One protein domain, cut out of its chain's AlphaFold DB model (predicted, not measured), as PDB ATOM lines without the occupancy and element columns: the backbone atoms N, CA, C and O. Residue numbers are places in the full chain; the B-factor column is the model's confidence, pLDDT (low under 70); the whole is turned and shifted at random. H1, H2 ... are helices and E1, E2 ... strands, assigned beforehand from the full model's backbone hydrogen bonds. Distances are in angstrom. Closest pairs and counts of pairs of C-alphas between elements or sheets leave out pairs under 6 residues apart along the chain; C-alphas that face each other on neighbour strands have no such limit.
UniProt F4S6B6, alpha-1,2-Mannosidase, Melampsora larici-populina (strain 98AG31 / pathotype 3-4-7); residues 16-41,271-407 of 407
ATOM      1  N   ASP A  16     -34.544  -0.420 -47.192       39.75
ATOM      2  CA  ASP A  16     -34.982   0.007 -48.533       39.75
ATOM      3  C   ASP A  16     -34.509   1.443 -48.843       39.75
ATOM      4  O   ASP A  16     -33.914   1.710 -49.888       39.75
ATOM      5  N   GLN A  17     -34.707   2.389 -47.916       44.06
ATOM      6  CA  GLN A  17     -34.234   3.772 -48.067       44.06
ATOM      7  C   GLN A  17     -32.704   3.886 -48.090       44.06
ATOM      8  O   GLN A  17     -32.166   4.789 -48.732       44.06
ATOM      9  N   HIS A  18     -31.994   3.004 -47.387       51.03
ATOM     10  CA  HIS A  18     -30.531   2.980 -47.347       51.03
ATOM     11  C   HIS A  18     -29.928   2.353 -48.603       51.03
ATOM     12  O   HIS A  18     -28.946   2.857 -49.141       51.03
ATOM     13  N   TYR A  19     -30.560   1.307 -49.123       48.31
ATOM     14  CA  TYR A  19     -30.270   0.698 -50.414       48.31
ATOM     15  C   TYR A  19     -30.501   1.704 -51.552       48.31
ATOM     16  O   TYR A  19     -29.601   1.929 -52.356       48.31
ATOM     17  N   LEU A  20     -31.615   2.448 -51.544       51.72
ATOM     18  CA  LEU A  20     -31.844   3.558 -52.482       51.72
ATOM     19  C   LEU A  20     -30.790   4.679 -52.365       51.72
ATOM     20  O   LEU A  20     -30.415   5.270 -53.378       51.72
ATOM     21  N   LYS A  21     -30.259   4.958 -51.165       51.81
ATOM     22  CA  LYS A  21     -29.119   5.880 -50.994       51.81
ATOM     23  C   LYS A  21     -27.816   5.298 -51.539       51.81
ATOM     24  O   LYS A  21     -27.107   6.007 -52.248       51.81
ATOM     25  N   THR A  22     -27.540   4.023 -51.273       49.69
ATOM     26  CA  THR A  22     -26.382   3.286 -51.806       49.69
ATOM     27  C   THR A  22     -26.393   3.330 -53.336       49.69
ATOM     28  O   THR A  22     -25.407   3.729 -53.946       49.69
ATOM     29  N   LEU A  23     -27.547   3.073 -53.960       51.53
ATOM     30  CA  LEU A  23     -27.775   3.225 -55.401       51.53
ATOM     31  C   LEU A  23     -27.608   4.670 -55.894       51.53
ATOM     32  O   LEU A  23     -27.065   4.893 -56.971       51.53
ATOM     33  N   SER A  24     -28.027   5.665 -55.104       46.94
ATOM     34  CA  SER A  24     -27.798   7.079 -55.434       46.94
ATOM     35  C   SER A  24     -26.319   7.487 -55.358       46.94
ATOM     36  O   SER A  24     -25.920   8.448 -56.017       46.94
ATOM     37  N   CYS A  25     -25.490   6.754 -54.609       41.72
ATOM     38  CA  CYS A  25     -24.033   6.872 -54.653       41.72
ATOM     39  C   CYS A  25     -23.430   6.054 -55.812       41.72
ATOM     40  O   CYS A  25     -22.521   6.541 -56.477       41.72
ATOM     41  N   ALA A  26     -23.984   4.877 -56.113       45.31
ATOM     42  CA  ALA A  26     -23.589   3.974 -57.203       45.31
ATOM     43  C   ALA A  26     -24.168   4.357 -58.585       45.31
ATOM     44  O   ALA A  26     -24.426   3.488 -59.421       45.31
ATOM     45  N   HIS A  27     -24.433   5.648 -58.832       37.78
ATOM     46  CA  HIS A  27     -25.099   6.129 -60.050       37.78
ATOM     47  C   HIS A  27     -24.448   5.547 -61.317       37.78
ATOM     48  O   HIS A  27     -23.308   5.873 -61.632       37.78
ATOM     49  N   GLN A  28     -25.202   4.723 -62.054       39.09
ATOM     50  CA  GLN A  28     -24.790   4.022 -63.283       39.09
ATOM     51  C   GLN A  28     -23.619   3.021 -63.153       39.09
ATOM     52  O   GLN A  28     -23.342   2.341 -64.138       39.09
ATOM     53  N   TRP A  29     -22.958   2.874 -61.993       38.75
ATOM     54  CA  TRP A  29     -21.691   2.135 -61.892       38.75
ATOM     55  C   TRP A  29     -21.423   1.503 -60.503       38.75
ATOM     56  O   TRP A  29     -21.164   2.209 -59.536       38.75
ATOM     57  N   LEU A  30     -21.337   0.163 -60.501       57.53
ATOM     58  CA  LEU A  30     -20.343  -0.685 -59.798       57.53
ATOM     59  C   LEU A  30     -20.241  -0.675 -58.247       57.53
ATOM     60  O   LEU A  30     -20.948   0.046 -57.553       57.53
ATOM     61  N   SER A  31     -19.366  -1.548 -57.716       46.03
ATOM     62  CA  SER A  31     -19.155  -1.787 -56.279       46.03
ATOM     63  C   SER A  31     -18.822  -0.504 -55.522       46.03
ATOM     64  O   SER A  31     -17.892   0.231 -55.876       46.03
ATOM     65  N   VAL A  32     -19.577  -0.255 -54.452       55.06
ATOM     66  CA  VAL A  32     -19.491   0.974 -53.658       55.06
ATOM     67  C   VAL A  32     -18.311   0.907 -52.695       55.06
ATOM     68  O   VAL A  32     -18.053  -0.118 -52.074       55.06
ATOM     69  N   ILE A  33     -17.616   2.030 -52.546       60.25
ATOM     70  CA  ILE A  33     -16.583   2.263 -51.536       60.25
ATOM     71  C   ILE A  33     -17.221   3.185 -50.465       60.25
ATOM     72  O   ILE A  33     -17.279   4.409 -50.653       60.25
ATOM     73  N   PRO A  34     -17.825   2.619 -49.399       50.25
ATOM     74  CA  PRO A  34     -18.848   3.277 -48.574       50.25
ATOM     75  C   PRO A  34     -18.337   4.325 -47.571       50.25
ATOM     76  O   PRO A  34     -19.149   5.100 -47.056       50.25
ATOM     77  N   ILE A  35     -17.042   4.349 -47.248       56.50
ATOM     78  CA  ILE A  35     -16.424   5.275 -46.284       56.50
ATOM     79  C   ILE A  35     -15.852   6.485 -47.025       56.50
ATOM     80  O   ILE A  35     -16.221   7.618 -46.716       56.50
ATOM     81  N   THR A  36     -15.005   6.268 -48.038       64.44
ATOM     82  CA  THR A  36     -14.483   7.367 -48.876       64.44
ATOM     83  C   THR A  36     -15.487   7.884 -49.915       64.44
ATOM     84  O   THR A  36     -15.205   8.883 -50.577       64.44
ATOM     85  N   ARG A  37     -16.682   7.276 -50.005       58.56
ATOM     86  CA  ARG A  37     -17.796   7.659 -50.899       58.56
ATOM     87  C   ARG A  37     -17.377   7.664 -52.373       58.56
ATOM     88  O   ARG A  37     -17.609   8.627 -53.102       58.56
ATOM     89  N   SER A  38     -16.743   6.570 -52.778       58.31
ATOM     90  CA  SER A  38     -16.218   6.329 -54.126       58.31
ATOM     91  C   SER A  38     -16.805   5.028 -54.706       58.31
ATOM     92  O   SER A  38     -17.716   4.437 -54.122       58.31
ATOM     93  N   TYR A  39     -16.281   4.562 -55.837       56.75
ATOM     94  CA  TYR A  39     -16.636   3.289 -56.470       56.75
ATOM     95  C   TYR A  39     -15.390   2.601 -57.054       56.75
ATOM     96  O   TYR A  39     -14.383   3.255 -57.339       56.75
ATOM     97  N   ARG A  40     -15.448   1.277 -57.244       52.53
ATOM     98  CA  ARG A  40     -14.419   0.472 -57.938       52.53
ATOM     99  C   ARG A  40     -15.063  -0.342 -59.051       52.53
ATOM    100  O   ARG A  40     -16.192  -0.781 -58.896       52.53
ATOM    101  N   ASP A  41     -14.309  -0.628 -60.111       53.22
ATOM    102  CA  ASP A  41     -14.688  -1.589 -61.153       53.22
ATOM    103  C   ASP A  41     -13.962  -2.951 -61.049       53.22
ATOM    104  O   ASP A  41     -13.002  -3.194 -61.785       53.22
ATOM    105  N   PHE A 271      -8.747 -26.381 -39.449       90.69
ATOM    106  CA  PHE A 271      -9.577 -25.186 -39.598       90.69
ATOM    107  C   PHE A 271     -10.724 -25.391 -40.589       90.69
ATOM    108  O   PHE A 271     -10.679 -26.269 -41.449       90.69
ATOM    109  N   MET A 272     -11.727 -24.529 -40.468       92.62
ATOM    110  CA  MET A 272     -12.872 -24.406 -41.358       92.62
ATOM    111  C   MET A 272     -12.934 -22.959 -41.872       92.62
ATOM    112  O   MET A 272     -12.609 -22.018 -41.143       92.62
ATOM    113  N   THR A 273     -13.307 -22.768 -43.136       92.94
ATOM    114  CA  THR A 273     -13.554 -21.433 -43.702       92.94
ATOM    115  C   THR A 273     -15.005 -21.020 -43.483       92.94
ATOM    116  O   THR A 273     -15.885 -21.865 -43.327       92.94
ATOM    117  N   HIS A 274     -15.265 -19.714 -43.510       91.25
ATOM    118  CA  HIS A 274     -16.625 -19.179 -43.498       91.25
ATOM    119  C   HIS A 274     -17.440 -19.716 -44.684       91.25
ATOM    120  O   HIS A 274     -18.540 -20.217 -44.472       91.25
ATOM    121  N   LEU A 275     -16.845 -19.753 -45.886       87.69
ATOM    122  CA  LEU A 275     -17.438 -20.363 -47.084       87.69
ATOM    123  C   LEU A 275     -18.021 -21.756 -46.810       87.69
ATOM    124  O   LEU A 275     -19.194 -21.990 -47.085       87.69
ATOM    125  N   ALA A 276     -17.257 -22.648 -46.166       90.19
ATOM    126  CA  ALA A 276     -17.679 -24.024 -45.882       90.19
ATOM    127  C   ALA A 276     -18.938 -24.143 -44.997       90.19
ATOM    128  O   ALA A 276     -19.514 -25.230 -44.882       90.19
ATOM    129  N   CYS A 277     -19.418 -23.050 -44.394       90.31
ATOM    130  CA  CYS A 277     -20.702 -23.024 -43.704       90.31
ATOM    131  C   CYS A 277     -21.910 -23.248 -44.623       90.31
ATOM    132  O   CYS A 277     -22.958 -23.653 -44.113       90.31
ATOM    133  N   PHE A 278     -21.780 -23.102 -45.948       85.19
ATOM    134  CA  PHE A 278     -22.843 -23.455 -46.901       85.19
ATOM    135  C   PHE A 278     -23.185 -24.965 -46.896       85.19
ATOM    136  O   PHE A 278     -24.292 -25.344 -47.276       85.19
ATOM    137  N   ALA A 279     -22.272 -25.831 -46.426       80.25
ATOM    138  CA  ALA A 279     -22.362 -27.291 -46.547       80.25
ATOM    139  C   ALA A 279     -23.514 -27.950 -45.755       80.25
ATOM    140  O   ALA A 279     -23.837 -29.113 -45.983       80.25
ATOM    141  N   ARG A 280     -24.134 -27.240 -44.796       74.31
ATOM    142  CA  ARG A 280     -25.355 -27.651 -44.055       74.31
ATOM    143  C   ARG A 280     -25.308 -29.010 -43.322       74.31
ATOM    144  O   ARG A 280     -26.334 -29.456 -42.810       74.31
ATOM    145  N   LEU A 281     -24.136 -29.635 -43.146       71.31
ATOM    146  CA  LEU A 281     -23.936 -30.930 -42.459       71.31
ATOM    147  C   LEU A 281     -24.094 -30.848 -40.920       71.31
ATOM    148  O   LEU A 281     -23.181 -31.176 -40.167       71.31
ATOM    149  N   LYS A 282     -25.244 -30.354 -40.436       80.12
ATOM    150  CA  LYS A 282     -25.500 -29.929 -39.038       80.12
ATOM    151  C   LYS A 282     -24.582 -28.799 -38.537       80.12
ATOM    152  O   LYS A 282     -24.553 -28.507 -37.346       80.12
ATOM    153  N   LEU A 283     -23.884 -28.123 -39.451       89.06
ATOM    154  CA  LEU A 283     -22.898 -27.081 -39.145       89.06
ATOM    155  C   LEU A 283     -23.518 -25.725 -38.780       89.06
ATOM    156  O   LEU A 283     -22.810 -24.885 -38.248       89.06
ATOM    157  N   ALA A 284     -24.815 -25.496 -39.019       90.19
ATOM    158  CA  ALA A 284     -25.454 -24.189 -38.803       90.19
ATOM    159  C   ALA A 284     -25.306 -23.653 -37.362       90.19
ATOM    160  O   ALA A 284     -25.181 -22.447 -37.175       90.19
ATOM    161  N   GLY A 285     -25.271 -24.539 -36.355       91.75
ATOM    162  CA  GLY A 285     -24.953 -24.172 -34.968       91.75
ATOM    163  C   GLY A 285     -23.508 -23.691 -34.836       91.75
ATOM    164  O   GLY A 285     -23.287 -22.513 -34.598       91.75
ATOM    165  N   THR A 286     -22.542 -24.562 -35.128       91.38
ATOM    166  CA  THR A 286     -21.098 -24.266 -35.143       91.38
ATOM    167  C   THR A 286     -20.750 -22.993 -35.936       91.38
ATOM    168  O   THR A 286     -19.958 -22.162 -35.510       91.38
ATOM    169  N   CYS A 287     -21.372 -22.791 -37.090       93.69
ATOM    170  CA  CYS A 287     -21.174 -21.613 -37.927       93.69
ATOM    171  C   CYS A 287     -21.748 -20.328 -37.311       93.69
ATOM    172  O   CYS A 287     -21.155 -19.264 -37.467       93.69
ATOM    173  N   TYR A 288     -22.857 -20.412 -36.574       94.31
ATOM    174  CA  TYR A 288     -23.339 -19.318 -35.732       94.31
ATOM    175  C   TYR A 288     -22.436 -19.101 -34.502       94.31
ATOM    176  O   TYR A 288     -22.155 -17.965 -34.126       94.31
ATOM    177  N   ASP A 289     -21.923 -20.162 -33.884       93.44
ATOM    178  CA  ASP A 289     -21.066 -20.044 -32.704       93.44
ATOM    179  C   ASP A 289     -19.739 -19.338 -33.048       93.44
ATOM    180  O   ASP A 289     -19.228 -18.559 -32.239       93.44
ATOM    181  N   SER A 290     -19.226 -19.492 -34.279       94.31
ATOM    182  CA  SER A 290     -18.072 -18.719 -34.762       94.31
ATOM    183  C   SER A 290     -18.355 -17.213 -34.876       94.31
ATOM    184  O   SER A 290     -17.432 -16.428 -34.672       94.31
ATOM    185  N   TYR A 291     -19.613 -16.798 -35.087       95.94
ATOM    186  CA  TYR A 291     -20.066 -15.399 -34.993       95.94
ATOM    187  C   TYR A 291     -20.175 -14.951 -33.531       95.94
ATOM    188  O   TYR A 291     -19.570 -13.957 -33.136       95.94
ATOM    189  N   ASN A 292     -20.902 -15.716 -32.714       94.56
ATOM    190  CA  ASN A 292     -21.183 -15.403 -31.309       94.56
ATOM    191  C   ASN A 292     -19.924 -15.399 -30.410       94.56
ATOM    192  O   ASN A 292     -19.906 -14.798 -29.339       94.56
ATOM    193  N   SER A 293     -18.840 -16.053 -30.839       93.25
ATOM    194  CA  SER A 293     -17.555 -16.054 -30.121       93.25
ATOM    195  C   SER A 293     -16.736 -14.762 -30.251       93.25
ATOM    196  O   SER A 293     -15.737 -14.609 -29.541       93.25
ATOM    197  N   THR A 294     -17.108 -13.839 -31.147       95.94
ATOM    198  CA  THR A 294     -16.325 -12.625 -31.435       95.94
ATOM    199  C   THR A 294     -16.870 -11.389 -30.725       95.94
ATOM    200  O   THR A 294     -18.034 -11.318 -30.337       95.94
ATOM    201  N   LYS A 295     -16.029 -10.358 -30.569       95.75
ATOM    202  CA  LYS A 295     -16.448  -9.106 -29.911       95.75
ATOM    203  C   LYS A 295     -17.511  -8.315 -30.672       95.75
ATOM    204  O   LYS A 295     -18.146  -7.463 -30.056       95.75
ATOM    205  N   THR A 296     -17.650  -8.519 -31.981       96.06
ATOM    206  CA  THR A 296     -18.661  -7.835 -32.800       96.06
ATOM    207  C   THR A 296     -19.926  -8.654 -33.009       96.06
ATOM    208  O   THR A 296     -20.893  -8.095 -33.507       96.06
ATOM    209  N   GLY A 297     -19.935  -9.954 -32.693       95.19
ATOM    210  CA  GLY A 297     -21.004 -10.859 -33.131       95.19
ATOM    211  C   GLY A 297     -20.985 -11.142 -34.640       95.19
ATOM    212  O   GLY A 297     -21.975 -11.618 -35.186       95.19
ATOM    213  N   LEU A 298     -19.877 -10.830 -35.329       95.19
ATOM    214  CA  LEU A 298     -19.643 -11.157 -36.742       95.19
ATOM    215  C   LEU A 298     -18.557 -12.226 -36.843       95.19
ATOM    216  O   LEU A 298     -17.566 -12.172 -36.113       95.19
ATOM    217  N   GLY A 299     -18.731 -13.194 -37.737       94.94
ATOM    218  CA  GLY A 299     -17.811 -14.319 -37.856       94.94
ATOM    219  C   GLY A 299     -16.557 -14.010 -38.675       94.94
ATOM    220  O   GLY A 299     -16.609 -13.204 -39.607       94.94
ATOM    221  N   PRO A 300     -15.438 -14.674 -38.349       96.19
ATOM    222  CA  PRO A 300     -14.195 -14.595 -39.105       96.19
ATOM    223  C   PRO A 300     -14.278 -15.399 -40.415       96.19
ATOM    224  O   PRO A 300     -14.957 -16.424 -40.477       96.19
ATOM    225  N   ASP A 301     -13.530 -14.984 -41.439       94.94
ATOM    226  CA  ASP A 301     -13.403 -15.669 -42.736       94.94
ATOM    227  C   ASP A 301     -12.777 -17.080 -42.618       94.94
ATOM    228  O   ASP A 301     -13.061 -17.961 -43.431       94.94
ATOM    229  N   SER A 302     -12.016 -17.361 -41.549       94.75
ATOM    230  CA  SER A 302     -11.709 -18.740 -41.132       94.75
ATOM    231  C   SER A 302     -11.500 -18.895 -39.623       94.75
ATOM    232  O   SER A 302     -11.069 -17.970 -38.928       94.75
ATOM    233  N   PHE A 303     -11.800 -20.085 -39.101       94.19
ATOM    234  CA  PHE A 303     -11.784 -20.406 -37.673       94.19
ATOM    235  C   PHE A 303     -11.360 -21.859 -37.409       94.19
ATOM    236  O   PHE A 303     -11.512 -22.735 -38.258       94.19
ATOM    237  N   SER A 304     -10.836 -22.130 -36.213       91.75
ATOM    238  CA  SER A 304     -10.567 -23.493 -35.736       91.75
ATOM    239  C   SER A 304     -11.545 -23.894 -34.641       91.75
ATOM    240  O   SER A 304     -11.980 -23.054 -33.860       91.75
ATOM    241  N   TYR A 305     -11.822 -25.196 -34.573       88.44
ATOM    242  CA  TYR A 305     -12.493 -25.886 -33.467       88.44
ATOM    243  C   TYR A 305     -11.626 -27.010 -32.872       88.44
ATOM    244  O   TYR A 305     -12.119 -27.803 -32.068       88.44
ATOM    245  N   HIS A 306     -10.353 -27.109 -33.278       79.69
ATOM    246  CA  HIS A 306      -9.475 -28.229 -32.929       79.69
ATOM    247  C   HIS A 306      -9.256 -28.322 -31.414       79.69
ATOM    248  O   HIS A 306      -9.670 -29.295 -30.792       79.69
ATOM    249  N   GLU A 307      -8.680 -27.281 -30.806       80.31
ATOM    250  CA  GLU A 307      -8.484 -27.212 -29.349       80.31
ATOM    251  C   GLU A 307      -9.588 -26.403 -28.662       80.31
ATOM    252  O   GLU A 307     -10.192 -26.847 -27.689       80.31
ATOM    253  N   ASN A 308      -9.855 -25.209 -29.192       84.56
ATOM    254  CA  ASN A 308     -10.898 -24.280 -28.769       84.56
ATOM    255  C   ASN A 308     -11.415 -23.541 -30.009       84.56
ATOM    256  O   ASN A 308     -10.746 -23.534 -31.043       84.56
ATOM    257  N   LEU A 309     -12.564 -22.876 -29.887       90.12
ATOM    258  CA  LEU A 309     -13.055 -21.963 -30.915       90.12
ATOM    259  C   LEU A 309     -12.226 -20.672 -30.943       90.12
ATOM    260  O   LEU A 309     -12.210 -19.930 -29.960       90.12
ATOM    261  N   TYR A 310     -11.556 -20.393 -32.064       91.06
ATOM    262  CA  TYR A 310     -10.899 -19.105 -32.307       91.06
ATOM    263  C   TYR A 310     -10.804 -18.761 -33.802       91.06
ATOM    264  O   TYR A 310     -10.786 -19.639 -34.666       91.06
ATOM    265  N   ALA A 311     -10.714 -17.463 -34.103       93.75
ATOM    266  CA  ALA A 311     -10.515 -16.940 -35.455       93.75
ATOM    267  C   ALA A 311      -9.068 -17.149 -35.938       93.75
ATOM    268  O   ALA A 311      -8.130 -16.745 -35.249       93.75
ATOM    269  N   ILE A 312      -8.897 -17.712 -37.135       94.50
ATOM    270  CA  ILE A 312      -7.603 -17.831 -37.826       94.50
ATOM    271  C   ILE A 312      -7.420 -16.653 -38.785       94.50
ATOM    272  O   ILE A 312      -6.470 -15.889 -38.620       94.50
ATOM    273  N   ASN A 313      -8.349 -16.455 -39.728       95.44
ATOM    274  CA  ASN A 313      -8.456 -15.221 -40.503       95.44
ATOM    275  C   ASN A 313      -9.590 -14.363 -39.913       95.44
ATOM    276  O   ASN A 313     -10.752 -14.647 -40.192       95.44
ATOM    277  N   PRO A 314      -9.306 -13.337 -39.087       96.00
ATOM    278  CA  PRO A 314     -10.331 -12.571 -38.376       96.00
ATOM    279  C   PRO A 314     -11.059 -11.539 -39.250       96.00
ATOM    280  O   PRO A 314     -11.831 -10.740 -38.720       96.00
ATOM    281  N   GLU A 315     -10.792 -11.502 -40.553       95.50
ATOM    282  CA  GLU A 315     -11.477 -10.616 -41.489       95.50
ATOM    283  C   GLU A 315     -12.961 -10.981 -41.643       95.50
ATOM    284  O   GLU A 315     -13.349 -12.137 -41.500       95.50
ATOM    285  N   PHE A 316     -13.790  -9.987 -41.968       93.44
ATOM    286  CA  PHE A 316     -15.189 -10.178 -42.350       93.44
ATOM    287  C   PHE A 316     -15.504  -9.318 -43.572       93.44
ATOM    288  O   PHE A 316     -15.284  -8.106 -43.554       93.44
ATOM    289  N   ILE A 317     -16.020  -9.941 -44.631       89.56
ATOM    290  CA  ILE A 317     -16.284  -9.305 -45.932       89.56
ATOM    291  C   ILE A 317     -17.745  -9.484 -46.372       89.56
ATOM    292  O   ILE A 317     -18.019  -9.805 -47.519       89.56
ATOM    293  N   LEU A 318     -18.692  -9.275 -45.444       85.12
ATOM    294  CA  LEU A 318     -20.145  -9.217 -45.720       85.12
ATOM    295  C   LEU A 318     -20.771 -10.540 -46.228       85.12
ATOM    296  O   LEU A 318     -21.885 -10.554 -46.741       85.12
ATOM    297  N   ARG A 319     -20.035 -11.641 -46.067       84.12
ATOM    298  CA  ARG A 319     -20.296 -12.996 -46.569       84.12
ATOM    299  C   ARG A 319     -21.623 -13.630 -46.060       84.12
ATOM    300  O   ARG A 319     -21.842 -13.628 -44.843       84.12
ATOM    301  N   PRO A 320     -22.500 -14.180 -46.935       83.19
ATOM    302  CA  PRO A 320     -23.848 -14.665 -46.578       83.19
ATOM    303  C   PRO A 320     -23.946 -16.082 -45.981       83.19
ATOM    304  O   PRO A 320     -24.958 -16.415 -45.367       83.19
ATOM    305  N   GLU A 321     -22.933 -16.928 -46.146       86.12
ATOM    306  CA  GLU A 321     -23.000 -18.399 -46.094       86.12
ATOM    307  C   GLU A 321     -23.484 -18.957 -44.733       86.12
ATOM    308  O   GLU A 321     -24.167 -19.983 -44.663       86.12
ATOM    309  N   VAL A 322     -23.201 -18.257 -43.627       90.19
ATOM    310  CA  VAL A 322     -23.719 -18.605 -42.286       90.19
ATOM    311  C   VAL A 322     -25.197 -18.250 -42.133       90.19
ATOM    312  O   VAL A 322     -25.969 -19.045 -41.598       90.19
ATOM    313  N   VAL A 323     -25.601 -17.077 -42.621       85.75
ATOM    314  CA  VAL A 323     -26.986 -16.591 -42.550       85.75
ATOM    315  C   VAL A 323     -27.889 -17.436 -43.455       85.75
ATOM    316  O   VAL A 323     -28.989 -17.810 -43.044       85.75
ATOM    317  N   GLU A 324     -27.385 -17.855 -44.621       81.38
ATOM    318  CA  GLU A 324     -28.044 -18.845 -45.478       81.38
ATOM    319  C   GLU A 324     -28.295 -20.170 -44.737       81.38
ATOM    320  O   GLU A 324     -29.426 -20.665 -44.693       81.38
ATOM    321  N   SER A 325     -27.263 -20.748 -44.117       86.50
ATOM    322  CA  SER A 325     -27.404 -22.010 -43.379       86.50
ATOM    323  C   SER A 325     -28.359 -21.904 -42.183       86.50
ATOM    324  O   SER A 325     -29.084 -22.860 -41.895       86.50
ATOM    325  N   ILE A 326     -28.420 -20.746 -41.518       86.06
ATOM    326  CA  ILE A 326     -29.395 -20.458 -40.455       86.06
ATOM    327  C   ILE A 326     -30.831 -20.446 -41.005       86.06
ATOM    328  O   ILE A 326     -31.718 -21.052 -40.401       86.06
ATOM    329  N   TRP A 327     -31.079 -19.829 -42.163       80.50
ATOM    330  CA  TRP A 327     -32.402 -19.853 -42.801       80.50
ATOM    331  C   TRP A 327     -32.825 -21.267 -43.189       80.50
ATOM    332  O   TRP A 327     -33.951 -21.656 -42.897       80.50
ATOM    333  N   TYR A 328     -31.944 -22.069 -43.797       80.12
ATOM    334  CA  TYR A 328     -32.283 -23.457 -44.122       80.12
ATOM    335  C   TYR A 328     -32.583 -24.262 -42.855       80.12
ATOM    336  O   TYR A 328     -33.546 -25.027 -42.835       80.12
ATOM    337  N   ALA A 329     -31.830 -24.047 -41.772       85.69
ATOM    338  CA  ALA A 329     -32.128 -24.662 -40.484       85.69
ATOM    339  C   ALA A 329     -33.512 -24.239 -39.947       85.69
ATOM    340  O   ALA A 329     -34.280 -25.106 -39.526       85.69
ATOM    341  N   TRP A 330     -33.892 -22.959 -40.055       84.06
ATOM    342  CA  TRP A 330     -35.254 -22.493 -39.759       84.06
ATOM    343  C   TRP A 330     -36.308 -23.174 -40.645       84.06
ATOM    344  O   TRP A 330     -37.251 -23.768 -40.124       84.06
ATOM    345  N   ARG A 331     -36.145 -23.155 -41.974       80.81
ATOM    346  CA  ARG A 331     -37.109 -23.728 -42.935       80.81
ATOM    347  C   ARG A 331     -37.322 -25.231 -42.762       80.81
ATOM    348  O   ARG A 331     -38.418 -25.711 -43.040       80.81
ATOM    349  N   LEU A 332     -36.298 -25.961 -42.320       83.38
ATOM    350  CA  LEU A 332     -36.350 -27.410 -42.101       83.38
ATOM    351  C   LEU A 332     -36.888 -27.807 -40.718       83.38
ATOM    352  O   LEU A 332     -37.421 -28.905 -40.581       83.38
ATOM    353  N   THR A 333     -36.733 -26.961 -39.693       88.69
ATOM    354  CA  THR A 333     -37.087 -27.307 -38.299       88.69
ATOM    355  C   THR A 333     -38.307 -26.570 -37.755       88.69
ATOM    356  O   THR A 333     -38.968 -27.080 -36.854       88.69
ATOM    357  N   GLY A 334     -38.604 -25.374 -38.269       83.94
ATOM    358  CA  GLY A 334     -39.582 -24.447 -37.697       83.94
ATOM    359  C   GLY A 334     -39.145 -23.785 -36.382       83.94
ATOM    360  O   GLY A 334     -39.920 -23.017 -35.821       83.94
ATOM    361  N   ASP A 335     -37.933 -24.060 -35.884       88.31
ATOM    362  CA  ASP A 335     -37.456 -23.556 -34.592       88.31
ATOM    363  C   ASP A 335     -37.098 -22.060 -34.673       88.31
ATOM    364  O   ASP A 335     -36.312 -21.631 -35.529       88.31
ATOM    365  N   SER A 336     -37.680 -21.255 -33.781       86.31
ATOM    366  CA  SER A 336     -37.494 -19.803 -33.735       86.31
ATOM    367  C   SER A 336     -36.081 -19.389 -33.322       86.31
ATOM    368  O   SER A 336     -35.677 -18.274 -33.655       86.31
ATOM    369  N   ILE A 337     -35.293 -20.271 -32.688       90.19
ATOM    370  CA  ILE A 337     -33.896 -19.971 -32.323       90.19
ATOM    371  C   ILE A 337     -33.059 -19.555 -33.537       90.19
ATOM    372  O   ILE A 337     -32.163 -18.724 -33.434       90.19
ATOM    373  N   TRP A 338     -33.365 -20.091 -34.721       85.06
ATOM    374  CA  TRP A 338     -32.678 -19.730 -35.959       85.06
ATOM    375  C   TRP A 338     -33.021 -18.307 -36.415       85.06
ATOM    376  O   TRP A 338     -32.143 -17.586 -36.882       85.06
ATOM    377  N   GLN A 339     -34.262 -17.857 -36.215       80.12
ATOM    378  CA  GLN A 339     -34.658 -16.474 -36.499       80.12
ATOM    379  C   GLN A 339     -34.024 -15.489 -35.504       80.12
ATOM    380  O   GLN A 339     -33.635 -14.388 -35.890       80.12
ATOM    381  N   GLU A 340     -33.892 -15.883 -34.233       83.19
ATOM    382  CA  GLU A 340     -33.206 -15.095 -33.201       83.19
ATOM    383  C   GLU A 340     -31.714 -14.941 -33.521       83.19
ATOM    384  O   GLU A 340     -31.231 -13.814 -33.620       83.19
ATOM    385  N   ARG A 341     -31.032 -16.052 -33.825       88.62
ATOM    386  CA  ARG A 341     -29.625 -16.081 -34.258       88.62
ATOM    387  C   ARG A 341     -29.362 -15.215 -35.485       88.62
ATOM    388  O   ARG A 341     -28.389 -14.468 -35.520       88.62
ATOM    389  N   ALA A 342     -30.234 -15.284 -36.492       82.06
ATOM    390  CA  ALA A 342     -30.149 -14.401 -37.650       82.06
ATOM    391  C   ALA A 342     -30.273 -12.928 -37.229       82.06
ATOM    392  O   ALA A 342     -29.436 -12.100 -37.581       82.06
ATOM    393  N   TRP A 343     -31.286 -12.598 -36.425       79.38
ATOM    394  CA  TRP A 343     -31.510 -11.233 -35.955       79.38
ATOM    395  C   TRP A 343     -30.323 -10.661 -35.159       79.38
ATOM    396  O   TRP A 343     -30.026  -9.472 -35.271       79.38
ATOM    397  N   GLU A 344     -29.603 -11.487 -34.401       85.19
ATOM    398  CA  GLU A 344     -28.370 -11.090 -33.711       85.19
ATOM    399  C   GLU A 344     -27.245 -10.732 -34.699       85.19
ATOM    400  O   GLU A 344     -26.632  -9.671 -34.559       85.19
ATOM    401  N   ILE A 345     -27.041 -11.535 -35.753       86.62
ATOM    402  CA  ILE A 345     -26.075 -11.233 -36.827       86.62
ATOM    403  C   ILE A 345     -26.457  -9.940 -37.571       86.62
ATOM    404  O   ILE A 345     -25.584  -9.133 -37.897       86.62
ATOM    405  N   PHE A 346     -27.751  -9.686 -37.797       81.06
ATOM    406  CA  PHE A 346     -28.208  -8.419 -38.377       81.06
ATOM    407  C   PHE A 346     -27.848  -7.217 -37.505       81.06
ATOM    408  O   PHE A 346     -27.301  -6.233 -38.002       81.06
ATOM    409  N   LEU A 347     -28.141  -7.285 -36.204       81.56
ATOM    410  CA  LEU A 347     -27.834  -6.198 -35.276       81.56
ATOM    411  C   LEU A 347     -26.322  -5.949 -35.176       81.56
ATOM    412  O   LEU A 347     -25.902  -4.796 -35.090       81.56
ATOM    413  N   ALA A 348     -25.512  -7.008 -35.245       88.31
ATOM    414  CA  ALA A 348     -24.061  -6.917 -35.339       88.31
ATOM    415  C   ALA A 348     -23.598  -6.207 -36.629       88.31
ATOM    416  O   ALA A 348     -22.766  -5.299 -36.572       88.31
ATOM    417  N   LEU A 349     -24.178  -6.558 -37.783       85.75
ATOM    418  CA  LEU A 349     -23.899  -5.923 -39.077       85.75
ATOM    419  C   LEU A 349     -24.278  -4.430 -39.071       85.75
ATOM    420  O   LEU A 349     -23.475  -3.581 -39.462       85.75
ATOM    421  N   GLU A 350     -25.468  -4.098 -38.566       82.12
ATOM    422  CA  GLU A 350     -25.949  -2.721 -38.400       82.12
ATOM    423  C   GLU A 350     -25.049  -1.890 -37.476       82.12
ATOM    424  O   GLU A 350     -24.811  -0.712 -37.741       82.12
ATOM    425  N   ALA A 351     -24.551  -2.487 -36.389       87.88
ATOM    426  CA  ALA A 351     -23.733  -1.798 -35.395       87.88
ATOM    427  C   ALA A 351     -22.268  -1.603 -35.821       87.88
ATOM    428  O   ALA A 351     -21.627  -0.659 -35.352       87.88
ATOM    429  N   HIS A 352     -21.727  -2.494 -36.661       91.38
ATOM    430  CA  HIS A 352     -20.287  -2.557 -36.938       91.38
ATOM    431  C   HIS A 352     -19.878  -2.344 -38.395       91.38
ATOM    432  O   HIS A 352     -18.710  -2.044 -38.617       91.38
ATOM    433  N   CYS A 353     -20.789  -2.475 -39.361       87.12
ATOM    434  CA  CYS A 353     -20.469  -2.361 -40.789       87.12
ATOM    435  C   CYS A 353     -21.191  -1.207 -41.499       87.12
ATOM    436  O   CYS A 353     -20.765  -0.807 -42.580       87.12
ATOM    437  N   LYS A 354     -22.286  -0.680 -40.942       82.56
ATOM    438  CA  LYS A 354     -23.144   0.321 -41.598       82.56
ATOM    439  C   LYS A 354     -22.487   1.707 -41.693       82.56
ATOM    440  O   LYS A 354     -21.996   2.238 -40.698       82.56
ATOM    441  N   THR A 355     -22.569   2.345 -42.862       78.62
ATOM    442  CA  THR A 355     -22.237   3.774 -43.068       78.62
ATOM    443  C   THR A 355     -23.464   4.565 -43.538       78.62
ATOM    444  O   THR A 355     -24.554   4.012 -43.624       78.62
ATOM    445  N   ASP A 356     -23.308   5.847 -43.897       72.12
ATOM    446  CA  ASP A 356     -24.345   6.627 -44.602       72.12
ATOM    447  C   ASP A 356     -24.626   6.142 -46.042       72.12
ATOM    448  O   ASP A 356     -25.649   6.516 -46.616       72.12
ATOM    449  N   ALA A 357     -23.708   5.374 -46.642       67.06
ATOM    450  CA  ALA A 357     -23.648   5.106 -48.084       67.06
ATOM    451  C   ALA A 357     -23.566   3.613 -48.459       67.06
ATOM    452  O   ALA A 357     -23.457   3.296 -49.638       67.06
ATOM    453  N   GLY A 358     -23.584   2.704 -47.479       71.69
ATOM    454  CA  GLY A 358     -23.513   1.259 -47.701       71.69
ATOM    455  C   GLY A 358     -23.064   0.517 -46.443       71.69
ATOM    456  O   GLY A 358     -23.352   0.965 -45.329       71.69
ATOM    457  N   TYR A 359     -22.342  -0.590 -46.635       81.56
ATOM    458  CA  TYR A 359     -21.745  -1.388 -45.559       81.56
ATOM    459  C   TYR A 359     -20.292  -1.739 -45.893       81.56
ATOM    460  O   TYR A 359     -19.997  -2.065 -47.040       81.56
ATOM    461  N   HIS A 360     -19.390  -1.685 -44.917       86.56
ATOM    462  CA  HIS A 360     -17.972  -2.010 -45.085       86.56
ATOM    463  C   HIS A 360     -17.610  -3.345 -44.420       86.56
ATOM    464  O   HIS A 360     -18.201  -3.740 -43.413       86.56
ATOM    465  N   GLY A 361     -16.572  -4.014 -44.920       89.44
ATOM    466  CA  GLY A 361     -15.969  -5.151 -44.223       89.44
ATOM    467  C   GLY A 361     -15.146  -4.731 -42.994       89.44
ATOM    468  O   GLY A 361     -14.856  -3.551 -42.776       89.44
ATOM    469  N   LEU A 362     -14.715  -5.708 -42.198       93.75
ATOM    470  CA  LEU A 362     -13.805  -5.533 -41.063       93.75
ATOM    471  C   LEU A 362     -12.475  -6.243 -41.340       93.75
ATOM    472  O   LEU A 362     -12.467  -7.372 -41.829       93.75
ATOM    473  N   TYR A 363     -11.349  -5.632 -40.959       94.88
ATOM    474  CA  TYR A 363     -10.060  -6.345 -40.928       94.88
ATOM    475  C   TYR A 363      -9.955  -7.322 -39.748       94.88
ATOM    476  O   TYR A 363      -9.145  -8.244 -39.777       94.88
ATOM    477  N   ASN A 364     -10.724  -7.106 -38.674       96.00
ATOM    478  CA  ASN A 364     -10.679  -7.959 -37.490       96.00
ATOM    479  C   ASN A 364     -11.979  -7.876 -36.667       96.00
ATOM    480  O   ASN A 364     -12.214  -6.889 -35.968       96.00
ATOM    481  N   VAL A 365     -12.784  -8.941 -36.674       96.31
ATOM    482  CA  VAL A 365     -14.027  -9.083 -35.878       96.31
ATOM    483  C   VAL A 365     -13.820  -9.032 -34.352       96.31
ATOM    484  O   VAL A 365     -14.751  -8.813 -33.585       96.31
ATOM    485  N   ASN A 366     -12.582  -9.166 -33.872       96.38
ATOM    486  CA  ASN A 366     -12.219  -8.994 -32.462       96.38
ATOM    487  C   ASN A 366     -11.590  -7.622 -32.146       96.38
ATOM    488  O   ASN A 366     -11.182  -7.372 -31.000       96.38
ATOM    489  N   ASN A 367     -11.541  -6.718 -33.129       94.31
ATOM    490  CA  ASN A 367     -11.121  -5.329 -32.976       94.31
ATOM    491  C   ASN A 367     -11.945  -4.380 -33.885       94.31
ATOM    492  O   ASN A 367     -11.429  -3.918 -34.903       94.31
ATOM    493  N   PRO A 368     -13.187  -4.013 -33.504       80.94
ATOM    494  CA  PRO A 368     -14.036  -3.097 -34.283       80.94
ATOM    495  C   PRO A 368     -13.500  -1.662 -34.420       80.94
ATOM    496  O   PRO A 368     -14.112  -0.849 -35.101       80.94
ATOM    497  N   GLN A 369     -12.384  -1.324 -33.767       86.38
ATOM    498  CA  GLN A 369     -11.681  -0.043 -33.920       86.38
ATOM    499  C   GLN A 369     -10.369  -0.194 -34.717       86.38
ATOM    500  O   GLN A 369      -9.602   0.755 -34.845       86.38
ATOM    501  N   GLY A 370     -10.087  -1.391 -35.248       84.19
ATOM    502  CA  GLY A 370      -8.856  -1.739 -35.964       84.19
ATOM    503  C   GLY A 370      -8.806  -1.319 -37.434       84.19
ATOM    504  O   GLY A 370      -7.898  -1.744 -38.143       84.19
ATOM    505  N   GLY A 371      -9.767  -0.516 -37.892       84.81
ATOM    506  CA  GLY A 371      -9.934  -0.145 -39.294       84.81
ATOM    507  C   GLY A 371     -10.885  -1.067 -40.061       84.81
ATOM    508  O   GLY A 371     -11.294  -2.132 -39.593       84.81
ATOM    509  N   PHE A 372     -11.233  -0.629 -41.267       88.00
ATOM    510  CA  PHE A 372     -12.348  -1.150 -42.053       88.00
ATOM    511  C   PHE A 372     -11.922  -1.417 -43.496       88.00
ATOM    512  O   PHE A 372     -11.131  -0.656 -44.055       88.00
ATOM    513  N   LYS A 373     -12.478  -2.462 -44.115       83.19
ATOM    514  CA  LYS A 373     -12.331  -2.703 -45.554       83.19
ATOM    515  C   LYS A 373     -13.356  -1.838 -46.278       83.19
ATOM    516  O   LYS A 373     -14.542  -2.157 -46.251       83.19
ATOM    517  N   ASP A 374     -12.896  -0.738 -46.870       79.94
ATOM    518  CA  ASP A 374     -13.724   0.247 -47.579       79.94
ATOM    519  C   ASP A 374     -14.236  -0.304 -48.927       79.94
ATOM    520  O   ASP A 374     -13.810   0.112 -50.002       79.94
ATOM    521  N   GLU A 375     -15.098  -1.315 -48.859       76.38
ATOM    522  CA  GLU A 375     -15.667  -2.030 -50.001       76.38
ATOM    523  C   GLU A 375     -17.010  -2.642 -49.577       76.38
ATOM    524  O   GLU A 375     -17.087  -3.376 -48.589       76.38
ATOM    525  N   THR A 376     -18.079  -2.300 -50.301       75.06
ATOM    526  CA  THR A 376     -19.381  -2.966 -50.221       75.06
ATOM    527  C   THR A 376     -19.474  -3.974 -51.355       75.06
ATOM    528  O   THR A 376     -19.647  -3.610 -52.521       75.06
ATOM    529  N   GLU A 377     -19.369  -5.249 -51.001       67.62
ATOM    530  CA  GLU A 377     -19.522  -6.357 -51.937       67.62
ATOM    531  C   GLU A 377     -20.944  -6.415 -52.500       67.62
ATOM    532  O   GLU A 377     -21.927  -6.266 -51.771       67.62
ATOM    533  N   SER A 378     -21.073  -6.638 -53.810       63.47
ATOM    534  CA  SER A 378     -22.372  -6.577 -54.492       63.47
ATOM    535  C   SER A 378     -23.319  -7.714 -54.094       63.47
ATOM    536  O   SER A 378     -24.532  -7.512 -54.090       63.47
ATOM    537  N   PHE A 379     -22.782  -8.852 -53.633       68.69
ATOM    538  CA  PHE A 379     -23.578  -9.969 -53.110       68.69
ATOM    539  C   PHE A 379     -24.372  -9.628 -51.838       68.69
ATOM    540  O   PHE A 379     -25.314 -10.338 -51.508       68.69
ATOM    541  N   LEU A 380     -24.070  -8.514 -51.157       62.75
ATOM    542  CA  LEU A 380     -24.907  -8.004 -50.065       62.75
ATOM    543  C   LEU A 380     -26.330  -7.635 -50.532       62.75
ATOM    544  O   LEU A 380     -27.264  -7.651 -49.732       62.75
ATOM    545  N   PHE A 381     -26.484  -7.284 -51.812       58.72
ATOM    546  CA  PHE A 381     -27.733  -6.807 -52.411       58.72
ATOM    547  C   PHE A 381     -28.299  -7.752 -53.480       58.72
ATOM    548  O   PHE A 381     -29.270  -7.380 -54.134       58.72
ATOM    549  N   ALA A 382     -27.697  -8.931 -53.684       53.22
ATOM    550  CA  ALA A 382     -28.058  -9.837 -54.779       53.22
ATOM    551  C   ALA A 382     -29.499 -10.357 -54.706       53.22
ATOM    552  O   ALA A 382     -30.108 -10.671 -55.728       53.22
ATOM    553  N   ASP A 383     -30.066 -10.406 -53.503       50.00
ATOM    554  CA  ASP A 383     -31.379 -10.982 -53.282       50.00
ATOM    555  C   ASP A 383     -32.217 -10.100 -52.344       50.00
ATOM    556  O   ASP A 383     -31.874  -9.888 -51.180       50.00
ATOM    557  N   LEU A 384     -33.350  -9.605 -52.843       35.09
ATOM    558  CA  LEU A 384     -34.440  -9.038 -52.048       35.09
ATOM    559  C   LEU A 384     -35.781  -9.381 -52.727       35.09
ATOM    560  O   LEU A 384     -36.036  -8.932 -53.844       35.09
ATOM    561  N   LYS A 385     -36.655 -10.065 -51.968       31.77
ATOM    562  CA  LYS A 385     -38.113 -10.296 -52.140       31.77
ATOM    563  C   LYS A 385     -38.691 -11.508 -52.902       31.77
ATOM    564  O   LYS A 385     -38.420 -11.773 -54.067       31.77
ATOM    565  N   ASN A 386     -39.756 -11.997 -52.243       28.78
ATOM    566  CA  ASN A 386     -40.971 -12.692 -52.706       28.78
ATOM    567  C   ASN A 386     -40.941 -14.222 -52.916       28.78
ATOM    568  O   ASN A 386     -41.012 -14.716 -54.038       28.78
ATOM    569  N   ASP A 387     -41.037 -14.937 -51.786       29.59
ATOM    570  CA  ASP A 387     -41.935 -16.072 -51.453       29.59
ATOM    571  C   ASP A 387     -42.089 -17.319 -52.357       29.59
ATOM    572  O   ASP A 387     -42.628 -18.322 -51.873       29.59
ATOM    573  N   HIS A 388     -41.675 -17.331 -53.628       29.00
ATOM    574  CA  HIS A 388     -42.118 -18.362 -54.585       29.00
ATOM    575  C   HIS A 388     -41.034 -19.100 -55.391       29.00
ATOM    576  O   HIS A 388     -41.379 -20.106 -56.007       29.00
ATOM    577  N   LEU A 389     -39.747 -18.732 -55.322       29.41
ATOM    578  CA  LEU A 389     -38.642 -19.566 -55.836       29.41
ATOM    579  C   LEU A 389     -37.516 -19.717 -54.793       29.41
ATOM    580  O   LEU A 389     -37.092 -18.743 -54.184       29.41
ATOM    581  N   GLN A 390     -37.032 -20.947 -54.583       34.06
ATOM    582  CA  GLN A 390     -36.079 -21.314 -53.519       34.06
ATOM    583  C   GLN A 390     -34.647 -21.536 -54.049       34.06
ATOM    584  O   GLN A 390     -34.107 -22.630 -53.890       34.06
ATOM    585  N   ILE A 391     -34.037 -20.550 -54.720       33.16
ATOM    586  CA  ILE A 391     -32.714 -20.743 -55.360       33.16
ATOM    587  C   ILE A 391     -31.578 -19.924 -54.722       33.16
ATOM    588  O   ILE A 391     -30.438 -20.384 -54.754       33.16
ATOM    589  N   THR A 392     -31.860 -18.840 -54.003       37.19
ATOM    590  CA  THR A 392     -30.884 -18.134 -53.146       37.19
ATOM    591  C   THR A 392     -31.534 -17.712 -51.836       37.19
ATOM    592  O   THR A 392     -32.744 -17.489 -51.773       37.19
ATOM    593  N   VAL A 393     -30.737 -17.649 -50.765       36.09
ATOM    594  CA  VAL A 393     -31.206 -17.211 -49.448       36.09
ATOM    595  C   VAL A 393     -30.651 -15.831 -49.128       36.09
ATOM    596  O   VAL A 393     -29.447 -15.697 -48.902       36.09
ATOM    597  N   PRO A 394     -31.512 -14.814 -49.007       46.66
ATOM    598  CA  PRO A 394     -31.045 -13.464 -48.756       46.66
ATOM    599  C   PRO A 394     -30.694 -13.250 -47.289       46.66
ATOM    600  O   PRO A 394     -31.536 -13.495 -46.424       46.66
ATOM    601  N   ILE A 395     -29.526 -12.650 -47.020       41.34
ATOM    602  CA  ILE A 395     -29.176 -12.088 -45.701       41.34
ATOM    603  C   ILE A 395     -30.360 -11.275 -45.147       41.34
ATOM    604  O   ILE A 395     -30.787 -11.476 -44.011       41.34
ATOM    605  N   LEU A 396     -30.933 -10.395 -45.976       36.31
ATOM    606  CA  LEU A 396     -32.011  -9.489 -45.583       36.31
ATOM    607  C   LEU A 396     -33.383 -10.166 -45.422       36.31
ATOM    608  O   LEU A 396     -34.164  -9.678 -44.611       36.31
ATOM    609  N   ASP A 397     -33.675 -11.293 -46.084       35.78
ATOM    610  CA  ASP A 397     -34.963 -11.996 -45.928       35.78
ATOM    611  C   ASP A 397     -34.986 -12.896 -44.686       35.78
ATOM    612  O   ASP A 397     -36.039 -13.035 -44.059       35.78
ATOM    613  N   VAL A 398     -33.836 -13.424 -44.237       39.03
ATOM    614  CA  VAL A 398     -33.762 -14.043 -42.895       39.03
ATOM    615  C   VAL A 398     -34.105 -13.010 -41.814       39.03
ATOM    616  O   VAL A 398     -34.721 -13.342 -40.802       39.03
ATOM    617  N   TYR A 399     -33.784 -11.737 -42.058       38.62
ATOM    618  CA  TYR A 399     -34.120 -10.619 -41.174       38.62
ATOM    619  C   TYR A 399     -35.539 -10.061 -41.434       38.62
ATOM    620  O   TYR A 399     -36.190  -9.569 -40.509       38.62
ATOM    621  N   ALA A 400     -36.065 -10.204 -42.658       34.12
ATOM    622  CA  ALA A 400     -37.435  -9.856 -43.045       34.12
ATOM    623  C   ALA A 400     -38.495 -10.812 -42.483       34.12
ATOM    624  O   ALA A 400     -39.672 -10.461 -42.463       34.12
ATOM    625  N   ALA A 401     -38.110 -12.005 -42.021       33.84
ATOM    626  CA  ALA A 401     -39.029 -13.057 -41.588       33.84
ATOM    627  C   ALA A 401     -39.648 -12.855 -40.184       33.84
ATOM    628  O   ALA A 401     -40.343 -13.741 -39.694       33.84
ATOM    629  N   ARG A 402     -39.428 -11.718 -39.505       36.88
ATOM    630  CA  ARG A 402     -39.947 -11.485 -38.138       36.88
ATOM    631  C   ARG A 402     -41.354 -10.851 -38.022       36.88
ATOM    632  O   ARG A 402     -42.112 -11.305 -37.170       36.88
ATOM    633  N   PRO A 403     -41.763  -9.840 -38.822       33.94
ATOM    634  CA  PRO A 403     -43.058  -9.167 -38.671       33.94
ATOM    635  C   PRO A 403     -44.249  -9.923 -39.290       33.94
ATOM    636  O   PRO A 403     -45.384  -9.530 -39.047       33.94
ATOM    637  N   PHE A 404     -44.023 -10.991 -40.064       33.22
ATOM    638  CA  PHE A 404     -45.095 -11.818 -40.646       33.22
ATOM    639  C   PHE A 404     -45.530 -13.004 -39.766       33.22
ATOM    640  O   PHE A 404     -46.553 -13.619 -40.052       33.22
ATOM    641  N   PHE A 405     -44.768 -13.333 -38.715       35.31
ATOM    642  CA  PHE A 405     -44.915 -14.595 -37.970       35.31
ATOM    643  C   PHE A 405     -45.079 -14.430 -36.449       35.31
ATOM    644  O   PHE A 405     -45.209 -15.426 -35.744       35.31
ATOM    645  N   ILE A 406     -45.125 -13.193 -35.939       29.84
ATOM    646  CA  ILE A 406     -45.595 -12.898 -34.577       29.84
ATOM    647  C   ILE A 406     -47.008 -12.313 -34.691       29.84
ATOM    648  O   ILE A 406     -47.178 -11.098 -34.800       29.84
ATOM    649  N   GLY A 407     -47.998 -13.208 -34.708       28.98
ATOM    650  CA  GLY A 407     -49.431 -12.915 -34.609       28.98
ATOM    651  C   GLY A 407     -50.052 -13.720 -33.478       28.98
ATOM    652  O   GLY A 407     -49.715 -14.921 -33.392       28.98
TER     653      GLY A 407
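This is residues 16 to 41 and 271 to 407 of the 407 residues of the protein "alpha-1,2-Mannosidase" of Melampsora larici-populina (strain 98AG31 / pathotype 3-4-7) (UniProt F4S6B6). What does the model look like on first sight? A helical hairpin of the two longest helices, H4 and H5, makes the core, with H3 over one side of it and H7 over the other, while H2 packs on H4 and the strand hairpin E3 and E4 sits beyond H3. At the far end of the longest axis a small separate part, H1 with the strand hairpin E1 and E2, has its own place, and the long unnamed stretch 353 to 377 and the short H6 run between the two. What are the counts and the size? The printed part has 163 residues with seven named helices and four named strands, in the order H1, E1, E2, H2, H3, E3, E4, H4, H5, H6, H7; each sheet has two antiparallel strands. The class is mostly helix, though only 76 residues, under half, are in named elements. The whole is compact, with a radius of gyration of the C-alphas of 15.8 A, and spans 42 by 40 by 26 A.

Where does the printed part begin? H1, residues 16 to 25, starts with C-alpha 16 at (-34.982, 0.007, -48.533) and is 14.3 A long. E1, residues 31 to 33, and E2, residues 38 to 40, follow before the cut. What comes after the cut? H2 is residues 275 to 279, H3 is residues 284 to 292 and 12.3 A long, E3 is residues 302 to 304, and E4 is residues 310 to 313. Where are the longer helices and the last ones? H4, residues 321 to 333, measures 18.4 A, and H5, residues 337 to 352, measures 22.6 A from C-alpha 337 at (-33.896, -19.971, -32.323). H6 is residues 378 to 381, and H7 is residues 395 to 400, ending with C-alpha 400 at (-37.435, -9.856, -43.045).

What lies near the first residues? E1 and E2 form an antiparallel hairpin, with N 33 and O 38 within hydrogen-bond range at 2.9 A. The closest C-alphas of H1 and E1 are those of Thr 22 and Val 32, 7.5 A apart; those of E1 and H6 are Ser 31 and Ser 378, 6.0 A apart. How do H2, H3 and the second strand hairpin stand? H2 touches residues 321 to 325 of H4, closest at the C-alphas of Phe 278 and Glu 321, 5.1 A apart. H3 touches H4 at a steep tilt of 47 degrees, opposite ways, closest at the C-alphas of Ala 284 and Ser 325, 5.4 A apart. E3 and E4 are an antiparallel hairpin, with N 312 and O 302 at 2.8 A, within hydrogen-bond range. How do H4, H5 and H7 meet? H4 and H5 are a helical hairpin at a shallow tilt of 23 degrees, opposite ways, with the C-alphas of Trp 330 and Trp 338 closest at 5.4 A. H7 touches residues 339 to 346 of H5 at a steep tilt of 65 degrees, opposite ways, closest at the C-alphas of Trp 343 and Tyr 399, 5.9 A apart. H7 also touches residues 323 to 327 of H4, closest at the C-alphas of Val 323 and Ile 395, 5.9 A apart. What do the helix backbones show? Each O i to N i+4 pair is within hydrogen-bond range in H1, H4 and H5, against 4 of 5 in H3 and 1 of 2 in H7. H2 has 0 of 1, but 2 of 2 O i to N i+3 pairs, and H6 is too short for an O i to N i+4 pair.

How far does it reach, and where is it cut? The two C-alphas farthest apart, those of Gln 28 and Glu 307, are 48.9 A apart. Residues 42 to 270 are not printed, and C-alphas 41 and 271 stand 32.4 A apart across the cut. Which links are long, and where is confidence low? The links H5 to H6, of 25 residues, and H6 to H7, of 13, are long. Residues 16 to 41, residue 357 and residues 377 to 407 have pLDDT under 70; the mean of the printed part is 72.5.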